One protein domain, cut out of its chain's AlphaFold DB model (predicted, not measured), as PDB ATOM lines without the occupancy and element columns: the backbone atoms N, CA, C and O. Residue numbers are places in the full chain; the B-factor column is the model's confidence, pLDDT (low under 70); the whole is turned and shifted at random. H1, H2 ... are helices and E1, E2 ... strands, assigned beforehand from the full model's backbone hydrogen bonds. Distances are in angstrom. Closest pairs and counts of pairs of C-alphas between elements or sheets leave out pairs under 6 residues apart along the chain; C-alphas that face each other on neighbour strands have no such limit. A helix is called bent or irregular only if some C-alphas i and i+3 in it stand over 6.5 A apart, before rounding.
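AT A GLANCE: This is residues 30 to 103 of the 150 residues of an uncharacterized protein of Rhizopus delemar (strain RA 99-880 / ATCC MYA-4621 / FGSC 9543 / NRRL 43880) (UniProt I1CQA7). A long helix, H1, and a bent helix, H2, overlap near their first residues and run off toward opposite ends of a rod; between them a long loop, residues 56 to 69, folds back along H1, and beyond H2 a single strand, E1, turns back toward the first printed residues. Residues 89 to 95, at the turn from H2 to E1, stick out. The printed part has 74 residues with two named helices and one named strand, in the order H1, H2, E1, and its class is mostly helix. It is only just extended, close to loose, with a radius of gyration of the C-alphas of 17.1 A and spans of 55 by 25 by 19 A.

HOW THE PARTS SIT: Start with the longest helix, H1, residues 31 to 55. Next find H2, residues 70 to 92, assigned as one helix by its hydrogen bonds but bent: C-alphas 82 and 85 are 7.1 A apart. Its arms are H2a, residues 70 to 82, and H2b, residues 85 to 92, at a steep tilt of 39 degrees. H1 touches H2a with residues 31 to 39 alone; their closest C-alphas, those of Val 35 and Ile 73, are 6.1 A apart. H1 and H2a form a helical hairpin, running opposite ways at a steep tilt of 39 degrees. H1 and H2b are apart. Further on comes E1, residues 96 to 100, which pairs with no named strand; the closest C-alphas of H2b and E1, those of Leu 90 and Phe 96, are 7.2 A apart. E1 is apart from H1 and from H2a. Every backbone O i to N i+4 pair is within hydrogen-bond range in H1 and H2a; in H2b 1 of 4 is, beside 4 of 5 O i to N i+3 pairs.

IN THESE COORDINATES: Find C-alpha 31 at (141.354, 119.280, 233.307); from there H1 runs 36.4 A to C-alpha 55 at (163.273, 117.526, 204.307). Look next at Glu 70, where H2a begins; it measures 18.3 A to Ala 82. H2b measures 11.9 A from Gly 85 to Lys 92. E1 runs 13.4 A from Phe 96 to C-alpha 100 at (130.851, 115.787, 228.279).

THE WHOLE: The two C-alphas farthest apart, those of Thr 55 and Lys 92, are 55.3 A from each other, while those of Asp 30 and Gly 103, the first and last printed, are 10.9 A apart. Residues 89 to 95 stand free, of which 89 to 92 belong to H2. The link from H1 to H2 is long, with 14 residues, and the link from H2 to E1 is tight, with 3. The printed part has no cut; its mean pLDDT is 94.2, and no printed residue is under 70.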
ATOM      1  N   ASP A  30     137.436 117.194 231.209       94.06
ATOM      2  CA  ASP A  30     138.178 117.297 232.462       94.06
ATOM      3  C   ASP A  30     139.545 117.964 232.259       94.06
ATOM      4  O   ASP A  30     140.119 117.945 231.166       94.06
ATOM      5  N   GLU A  31     140.088 118.536 233.339       95.75
ATOM      6  CA  GLU A  31     141.354 119.280 233.307       95.75
ATOM      7  C   GLU A  31     142.490 118.447 232.728       95.75
ATOM      8  O   GLU A  31     143.199 118.891 231.831       95.75
ATOM      9  N   GLU A  32     142.624 117.218 233.213       96.06
ATOM     10  CA  GLU A  32     143.730 116.348 232.837       96.06
ATOM     11  C   GLU A  32     143.643 115.937 231.364       96.06
ATOM     12  O   GLU A  32     144.637 115.940 230.643       96.06
ATOM     13  N   ILE A  33     142.426 115.704 230.869       96.25
ATOM     14  CA  ILE A  33     142.176 115.431 229.451       96.25
ATOM     15  C   ILE A  33     142.495 116.666 228.600       96.25
ATOM     16  O   ILE A  33     143.076 116.541 227.520       96.25
ATOM     17  N   SER A  34     142.144 117.862 229.078       95.81
ATOM     18  CA  SER A  34     142.474 119.130 228.420       95.81
ATOM     19  C   SER A  34     143.987 119.346 228.318       95.81
ATOM     20  O   SER A  34     144.482 119.712 227.246       95.81
ATOM     21  N   VAL A  35     144.721 119.086 229.406       97.12
ATOM     22  CA  VAL A  35     146.188 119.155 229.473       97.12
ATOM     23  C   VAL A  35     146.804 118.164 228.498       97.12
ATOM     24  O   VAL A  35     147.547 118.563 227.597       97.12
ATOM     25  N   GLN A  36     146.427 116.891 228.605       96.88
ATOM     26  CA  GLN A  36     146.948 115.826 227.761       96.88
ATOM     27  C   GLN A  36     146.739 116.134 226.273       96.88
ATOM     28  O   GLN A  36     147.692 116.090 225.498       96.88
ATOM     29  N   ARG A  37     145.518 116.500 225.859       96.06
ATOM     30  CA  ARG A  37     145.202 116.794 224.448       96.06
ATOM     31  C   ARG A  37     146.027 117.959 223.898       96.06
ATOM     32  O   ARG A  37     146.469 117.897 222.751       96.06
ATOM     33  N   GLN A  38     146.243 119.008 224.692       97.56
ATOM     34  CA  GLN A  38     147.030 120.171 224.268       97.56
ATOM     35  C   GLN A  38     148.521 119.841 224.162       97.56
ATOM     36  O   GLN A  38     149.118 120.134 223.128       97.56
ATOM     37  N   LEU A  39     149.091 119.134 225.142       97.81
ATOM     38  CA  LEU A  39     150.488 118.688 225.092       97.81
ATOM     39  C   LEU A  39     150.747 117.708 223.940       97.81
ATOM     40  O   LEU A  39     151.767 117.802 223.254       97.81
ATOM     41  N   THR A  40     149.821 116.776 223.690       97.19
ATOM     42  CA  THR A  40     149.898 115.863 222.541       97.19
ATOM     43  C   THR A  40     149.885 116.638 221.228       97.19
ATOM     44  O   THR A  40     150.710 116.363 220.356       97.19
ATOM     45  N   ARG A  41     149.004 117.637 221.095       97.31
ATOM     46  CA  ARG A  41     148.965 118.508 219.914       97.31
ATOM     47  C   ARG A  41     150.281 119.268 219.731       97.31
ATOM     48  O   ARG A  41     150.831 119.245 218.633       97.31
ATOM     49  N   GLY A  42     150.813 119.883 220.788       97.69
ATOM     50  CA  GLY A  42     152.077 120.621 220.729       97.69
ATOM     51  C   GLY A  42     153.261 119.743 220.325       97.69
ATOM     52  O   GLY A  42     154.090 120.153 219.512       97.69
ATOM     53  N   ARG A  43     153.313 118.502 220.826       97.69
ATOM     54  CA  ARG A  43     154.323 117.512 220.425       97.69
ATOM     55  C   ARG A  43     154.207 117.142 218.946       97.69
ATOM     56  O   ARG A  43     155.198 117.243 218.232       97.69
ATOM     57  N   MET A  44     153.006 116.776 218.493       98.06
ATOM     58  CA  MET A  44     152.743 116.402 217.098       98.06
ATOM     59  C   MET A  44     153.150 117.520 216.129       98.06
ATOM     60  O   MET A  44     153.799 117.259 215.119       98.06
ATOM     61  N   ILE A  45     152.801 118.771 216.446       98.00
ATOM     62  CA  ILE A  45     153.146 119.933 215.619       98.00
ATOM     63  C   ILE A  45     154.662 120.139 215.560       98.00
ATOM     64  O   ILE A  45     155.204 120.359 214.478       98.00
ATOM     65  N   ARG A  46     155.363 120.037 216.696       96.75
ATOM     66  CA  ARG A  46     156.827 120.168 216.739       96.75
ATOM     67  C   ARG A  46     157.528 119.079 215.938       96.75
ATOM     68  O   ARG A  46     158.439 119.390 215.177       96.75
ATOM     69  N   GLU A  47     157.104 117.828 216.091       97.25
ATOM     70  CA  GLU A  47     157.651 116.696 215.337       97.25
ATOM     71  C   GLU A  47     157.447 116.890 213.829       97.25
ATOM     72  O   GLU A  47     158.413 116.829 213.071       97.25
ATOM     73  N   HIS A  48     156.229 117.245 213.404       97.75
ATOM     74  CA  HIS A  48     155.930 117.574 212.008       97.75
ATOM     75  C   HIS A  48     156.810 118.718 211.483       97.75
ATOM     76  O   HIS A  48     157.451 118.590 210.441       97.75
ATOM     77  N   ASN A  49     156.910 119.822 212.225       97.81
ATOM     78  CA  ASN A  49     157.705 120.981 211.823       97.81
ATOM     79  C   ASN A  49     159.202 120.676 211.725       97.81
ATOM     80  O   ASN A  49     159.884 121.235 210.866       97.81
ATOM     81  N   LEU A  50     159.729 119.812 212.596       97.50
ATOM     82  CA  LEU A  50     161.114 119.351 212.513       97.50
ATOM     83  C   LEU A  50     161.350 118.559 211.225       97.50
ATOM     84  O   LEU A  50     162.353 118.796 210.555       97.50
ATOM     85  N   GLU A  51     160.429 117.675 210.845       97.56
ATOM     86  CA  GLU A  51     160.538 116.901 209.603       97.56
ATOM     87  C   GLU A  51     160.407 117.780 208.351       97.56
ATOM     88  O   GLU A  51     161.215 117.656 207.428       97.56
ATOM     89  N   VAL A  52     159.486 118.749 208.341       98.12
ATOM     90  CA  VAL A  52     159.382 119.741 207.254       98.12
ATOM     91  C   VAL A  52     160.679 120.546 207.122       98.12
ATOM     92  O   VAL A  52     161.178 120.737 206.014       98.12
ATOM     93  N   LYS A  53     161.283 120.978 208.240       97.25
ATOM     94  CA  LYS A  53     162.563 121.717 208.233       97.25
ATOM     95  C   LYS A  53     163.735 120.871 207.731       97.25
ATOM     96  O   LYS A  53     164.603 121.407 207.050       97.25
ATOM     97  N   LYS A  54     163.778 119.577 208.065       97.31
ATOM     98  CA  LYS A  54     164.840 118.657 207.621       97.31
ATOM     99  C   LYS A  54     164.730 118.311 206.138       97.31
ATOM    100  O   LYS A  54     165.741 118.263 205.448       97.31
ATOM    101  N   THR A  55     163.519 118.022 205.671       97.00
ATOM    102  CA  THR A  55     163.273 117.526 204.307       97.00
ATOM    103  C   THR A  55     163.080 118.648 203.291       97.00
ATOM    104  O   THR A  55     163.248 118.425 202.094       97.00
ATOM    105  N   GLY A  56     162.697 119.843 203.749       96.19
ATOM    106  CA  GLY A  56     162.249 120.938 202.890       96.19
ATOM    107  C   GLY A  56     160.897 120.674 202.215       96.19
ATOM    108  O   GLY A  56     160.504 121.442 201.340       96.19
ATOM    109  N   GLN A  57     160.192 119.598 202.583       94.19
ATOM    110  CA  GLN A  57     158.919 119.195 201.988       94.19
ATOM    111  C   GLN A  57     157.768 119.388 202.980       94.19
ATOM    112  O   GLN A  57     157.871 119.027 204.149       94.19
ATOM    113  N   GLY A  58     156.643 119.917 202.495       95.06
ATOM    114  CA  GLY A  58     155.452 120.188 203.302       95.06
ATOM    115  C   GLY A  58     155.357 121.636 203.788       95.06
ATOM    116  O   GLY A  58     156.095 122.514 203.347       95.06
ATOM    117  N   VAL A  59     154.397 121.893 204.680       97.25
ATOM    118  CA  VAL A  59     154.104 123.227 205.226       97.25
ATOM    119  C   VAL A  59     154.214 123.177 206.743       97.25
ATOM    120  O   VAL A  59     153.709 122.240 207.368       97.25
ATOM    121  N   LEU A  60     154.866 124.186 207.324       97.38
ATOM    122  CA  LEU A  60     154.958 124.341 208.772       97.38
ATOM    123  C   LEU A  60     153.575 124.605 209.369       97.38
ATOM    124  O   LEU A  60     152.819 125.446 208.884       97.38
ATOM    125  N   TRP A  61     153.266 123.896 210.443       97.56
ATOM    126  CA  TRP A  61     152.075 124.113 211.248       97.56
ATOM    127  C   TRP A  61     152.354 125.143 212.346       97.56
ATOM    128  O   TRP A  61     153.472 125.253 212.850       97.56
ATOM    129  N   GLU A  62     151.328 125.910 212.714       96.62
ATOM    130  CA  GLU A  62     151.419 126.928 213.764       96.62
ATOM    131  C   GLU A  62     151.756 126.291 215.120       96.62
ATOM    132  O   GLU A  62     150.995 125.478 215.644       96.62
ATOM    133  N   GLU A  63     152.866 126.712 215.729       95.19
ATOM    134  CA  GLU A  63     153.204 126.352 217.105       95.19
ATOM    135  C   GLU A  63     152.593 127.352 218.083       95.19
ATOM    136  O   GLU A  63     152.977 128.519 218.143       95.19
ATOM    137  N   ARG A  64     151.648 126.875 218.894       94.44
ATOM    138  CA  ARG A  64     151.026 127.676 219.947       94.44
ATOM    139  C   ARG A  64     151.813 127.521 221.233       94.44
ATOM    140  O   ARG A  64     152.032 126.404 221.696       94.44
ATOM    141  N   VAL A  65     152.164 128.642 221.859       91.31
ATOM    142  CA  VAL A  65     152.867 128.653 223.155       91.31
ATOM    143  C   VAL A  65     152.104 127.826 224.196       91.31
ATOM    144  O   VAL A  65     152.687 127.016 224.909       91.31
ATOM    145  N   THR A  66     150.776 127.946 224.201       91.44
ATOM    146  CA  THR A  66     149.893 127.243 225.135       91.44
ATOM    147  C   THR A  66     149.837 125.733 224.939       91.44
ATOM    148  O   THR A  66     149.248 125.072 225.771       91.44
ATOM    149  N   ASP A  67     150.373 125.168 223.859       95.00
ATOM    150  CA  ASP A  67     150.346 123.714 223.632       95.00
ATOM    151  C   ASP A  67     151.636 123.028 224.108       95.00
ATOM    152  O   ASP A  67     151.765 121.807 224.038       95.00
ATOM    153  N   ASN A  68     152.604 123.811 224.588       92.81
ATOM    154  CA  ASN A  68     153.939 123.340 224.948       92.81
ATOM    155  C   ASN A  68     154.285 123.538 226.427       92.81
ATOM    156  O   ASN A  68     155.293 122.999 226.876       92.81
ATOM    157  N   ASP A  69     153.458 124.275 227.167       95.75
ATOM    158  CA  ASP A  69     153.661 124.588 228.577       95.75
ATOM    159  C   ASP A  69     152.439 124.149 229.389       95.75
ATOM    160  O   ASP A  69     151.346 124.705 229.262       95.75
ATOM    161  N   GLU A  70     152.632 123.136 230.231       96.88
ATOM    162  CA  GLU A  70     151.576 122.600 231.088       96.88
ATOM    163  C   GLU A  70     151.015 123.647 232.060       96.88
ATOM    164  O   GLU A  70     149.805 123.674 232.294       96.88
ATOM    165  N   SER A  71     151.858 124.536 232.590       97.06
ATOM    166  CA  SER A  71     151.429 125.561 233.543       97.06
ATOM    167  C   SER A  71     150.458 126.551 232.896       97.06
ATOM    168  O   SER A  71     149.388 126.807 233.449       97.06
ATOM    169  N   LEU A  72     150.752 126.996 231.668       96.69
ATOM    170  CA  LEU A  72     149.868 127.868 230.890       96.69
ATOM    171  C   LEU A  72     148.561 127.165 230.502       96.69
ATOM    172  O   LEU A  72     147.499 127.793 230.476       96.69
ATOM    173  N   ILE A  73     148.603 125.860 230.208       97.12
ATOM    174  CA  ILE A  73     147.385 125.088 229.931       97.12
ATOM    175  C   ILE A  73     146.475 125.065 231.160       97.12
ATOM    176  O   ILE A  73     145.275 125.348 231.051       97.12
ATOM    177  N   ARG A  74     147.042 124.739 232.325       97.69
ATOM    178  CA  ARG A  74     146.299 124.672 233.588       97.69
ATOM    179  C   ARG A  74     145.764 126.042 233.994       97.69
ATOM    180  O   ARG A  74     144.604 126.134 234.389       97.69
ATOM    181  N   GLU A  75     146.533 127.113 233.804       96.88
ATOM    182  CA  GLU A  75     146.076 128.486 234.052       96.88
ATOM    183  C   GLU A  75     144.860 128.850 233.185       96.88
ATOM    184  O   GLU A  75     143.838 129.317 233.695       96.88
ATOM    185  N   ARG A  76     144.895 128.543 231.882       95.31
ATOM    186  CA  ARG A  76     143.738 128.749 230.992       95.31
ATOM    187  C   ARG A  76     142.518 127.944 231.430       95.31
ATOM    188  O   ARG A  76     141.393 128.441 231.354       95.31
ATOM    189  N   TYR A  77     142.724 126.712 231.890       95.88
ATOM    190  CA  TYR A  77     141.637 125.884 232.406       95.88
ATOM    191  C   TYR A  77     141.069 126.435 233.724       95.88
ATOM    192  O   TYR A  77     139.852 126.418 233.927       95.88
ATOM    193  N   ALA A  78     141.912 126.995 234.593       96.25
ATOM    194  CA  ALA A  78     141.483 127.664 235.818       96.25
ATOM    195  C   ALA A  78     140.610 128.894 235.520       96.25
ATOM    196  O   ALA A  78     139.564 129.062 236.151       96.25
ATOM    197  N   ILE A  79     140.971 129.695 234.510       95.06
ATOM    198  CA  ILE A  79     140.139 130.812 234.027       95.06
ATOM    199  C   ILE A  79     138.766 130.293 233.573       95.06
ATOM    200  O   ILE A  79     137.735 130.825 233.986       95.06
ATOM    201  N   PHE A  80     138.726 129.215 232.781       92.19
ATOM    202  CA  PHE A  80     137.462 128.586 232.388       92.19
ATOM    203  C   PHE A  80     136.621 128.167 233.607       92.19
ATOM    204  O   PHE A  80     135.452 128.549 233.689       92.19
ATOM    205  N   LYS A  81     137.205 127.454 234.583       93.38
ATOM    206  CA  LYS A  81     136.494 127.059 235.815       93.38
ATOM    207  C   LYS A  81     135.941 128.266 236.573       93.38
ATOM    208  O   LYS A  81     134.796 128.224 237.016       93.38
ATOM    209  N   ALA A  82     136.723 129.338 236.708       94.69
ATOM    210  CA  ALA A  82     136.310 130.545 237.422       94.69
ATOM    211  C   ALA A  82     135.083 131.211 236.773       94.69
ATOM    212  O   ALA A  82     134.193 131.704 237.468       94.69
ATOM    213  N   HIS A  83     134.994 131.177 235.442       91.38
ATOM    214  CA  HIS A  83     133.868 131.743 234.695       91.38
ATOM    215  C   HIS A  83     132.732 130.752 234.412       91.38
ATOM    216  O   HIS A  83     131.661 131.173 233.970       91.38
ATOM    217  N   TYR A  84     132.905 129.465 234.720       89.75
ATOM    218  CA  TYR A  84     131.917 128.419 234.458       89.75
ATOM    219  C   TYR A  84     130.544 128.722 235.079       89.75
ATOM    220  O   TYR A  84     129.509 128.586 234.428       89.75
ATOM    221  N   GLY A  85     130.522 129.260 236.302       88.50
ATOM    222  CA  GLY A  85     129.279 129.686 236.950       88.50
ATOM    223  C   GLY A  85     128.527 130.787 236.187       88.50
ATOM    224  O   GLY A  85     127.304 130.873 236.284       88.50
ATOM    225  N   SER A  86     129.223 131.612 235.397       89.50
ATOM    226  CA  SER A  86     128.586 132.621 234.540       89.50
ATOM    227  C   SER A  86     127.918 131.992 233.319       89.50
ATOM    228  O   SER A  86     126.824 132.418 232.959       89.50
ATOM    229  N   LEU A  87     128.508 130.939 232.737       86.50
ATOM    230  CA  LEU A  87     127.879 130.163 231.662       86.50
ATOM    231  C   LEU A  87     126.584 129.502 232.144       86.50
ATOM    232  O   LEU A  87     125.565 129.582 231.464       86.50
ATOM    233  N   LEU A  88     126.584 128.947 233.359       87.94
ATOM    234  CA  LEU A  88     125.390 128.334 233.948       87.94
ATOM    235  C   LEU A  88     124.248 129.326 234.204       87.94
ATOM    236  O   LEU A  88     123.104 128.912 234.328       87.94
ATOM    237  N   LYS A  89     124.495 130.642 234.257       90.94
ATOM    238  CA  LYS A  89     123.395 131.618 234.354       90.94
ATOM    239  C   LYS A  89     122.550 131.659 233.079       90.94
ATOM    240  O   LYS A  89     121.375 132.004 233.161       90.94
ATOM    241  N   LEU A  90     123.120 131.288 231.930       87.69
ATOM    242  CA  LEU A  90     122.408 131.256 230.651       87.69
ATOM    243  C   LEU A  90     121.329 130.168 230.621       87.69
ATOM    244  O   LEU A  90     120.307 130.367 229.967       87.69
ATOM    245  N   SER A  91     121.490 129.084 231.393       87.25
ATOM    246  CA  SER A  91     120.484 128.016 231.493       87.25
ATOM    247  C   SER A  91     119.158 128.470 232.102       87.25
ATOM    248  O   SER A  91     118.139 127.813 231.928       87.25
ATOM    249  N   LYS A  92     119.145 129.622 232.783       86.44
ATOM    250  CA  LYS A  92     117.918 130.230 233.312       86.44
ATOM    251  C   LYS A  92     117.080 130.928 232.242       86.44
ATOM    252  O   LYS A  92     115.922 131.232 232.502       86.44
ATOM    253  N   MET A  93     117.676 131.253 231.097       84.25
ATOM    254  CA  MET A  93     117.052 132.073 230.052       84.25
ATOM    255  C   MET A  93     116.856 131.311 228.744       84.25
ATOM    256  O   MET A  93     115.926 131.610 228.004       84.25
ATOM    257  N   PHE A  94     117.718 130.334 228.463       83.25
ATOM    258  CA  PHE A  94     117.699 129.571 227.223       83.25
ATOM    259  C   PHE A  94     117.790 128.076 227.517       83.25
ATOM    260  O   PHE A  94     118.444 127.694 228.492       83.25
ATOM    261  N   PRO A  95     117.216 127.224 226.651       85.25
ATOM    262  CA  PRO A  95     117.543 125.811 226.646       85.25
ATOM    263  C   PRO A  95     119.057 125.618 226.564       85.25
ATOM    264  O   PRO A  95     119.722 126.147 225.665       85.25
ATOM    265  N   PHE A  96     119.592 124.906 227.548       88.31
ATOM    266  CA  PHE A  96     121.018 124.835 227.806       88.31
ATOM    267  C   PHE A  96     121.427 123.396 228.073       88.31
ATOM    268  O   PHE A  96     120.938 122.771 229.013       88.31
ATOM    269  N   HIS A  97     122.372 122.921 227.273       90.06
ATOM    270  CA  HIS A  97     122.928 121.580 227.352       90.06
ATOM    271  C   HIS A  97     124.384 121.642 227.760       90.06
ATOM    272  O   HIS A  97     125.169 122.417 227.208       90.06
ATOM    273  N   LEU A  98     124.747 120.792 228.710       90.25
ATOM    274  CA  LEU A  98     126.125 120.590 229.118       90.25
ATOM    275  C   LEU A  98     126.539 119.181 228.703       90.25
ATOM    276  O   LEU A  98     126.045 118.202 229.255       90.25
ATOM    277  N   VAL A  99     127.450 119.083 227.739       92.50
ATOM    278  CA  VAL A  99     127.840 117.808 227.135       92.50
ATOM    279  C   VAL A  99     129.292 117.492 227.471       92.50
ATOM    280  O   VAL A  99     130.201 118.277 227.193       92.50
ATOM    281  N   ASN A 100     129.512 116.311 228.046       91.44
ATOM    282  CA  ASN A 100     130.851 115.787 228.279       91.44
ATOM    283  C   ASN A 100     131.488 115.378 226.938       91.44
ATOM    284  O   ASN A 100     130.981 114.507 226.232       91.44
ATOM    285  N   ALA A 101     132.615 116.004 226.605       95.62
ATOM    286  CA  ALA A 101     133.350 115.835 225.355       95.62
ATOM    287  C   ALA A 101     134.676 115.059 225.517       95.62
ATOM    288  O   ALA A 101     135.590 115.167 224.686       95.62
ATOM    289  N   THR A 102     134.814 114.291 226.603       94.00
ATOM    290  CA  THR A 102     135.996 113.454 226.869       94.00
ATOM    291  C   THR A 102     136.083 112.259 225.912       94.00
ATOM    292  O   THR A 102     137.188 111.810 225.604       94.00
ATOM    293  N   GLY A 103     134.952 111.791 225.374       91.62
ATOM    294  CA  GLY A 103     134.900 110.716 224.379       91.62
ATOM    295  C   GLY A 103     135.465 111.093 223.002       91.62
ATOM    296  O   GLY A 103     135.983 112.193 222.776       91.62
TER     297      GLY A 103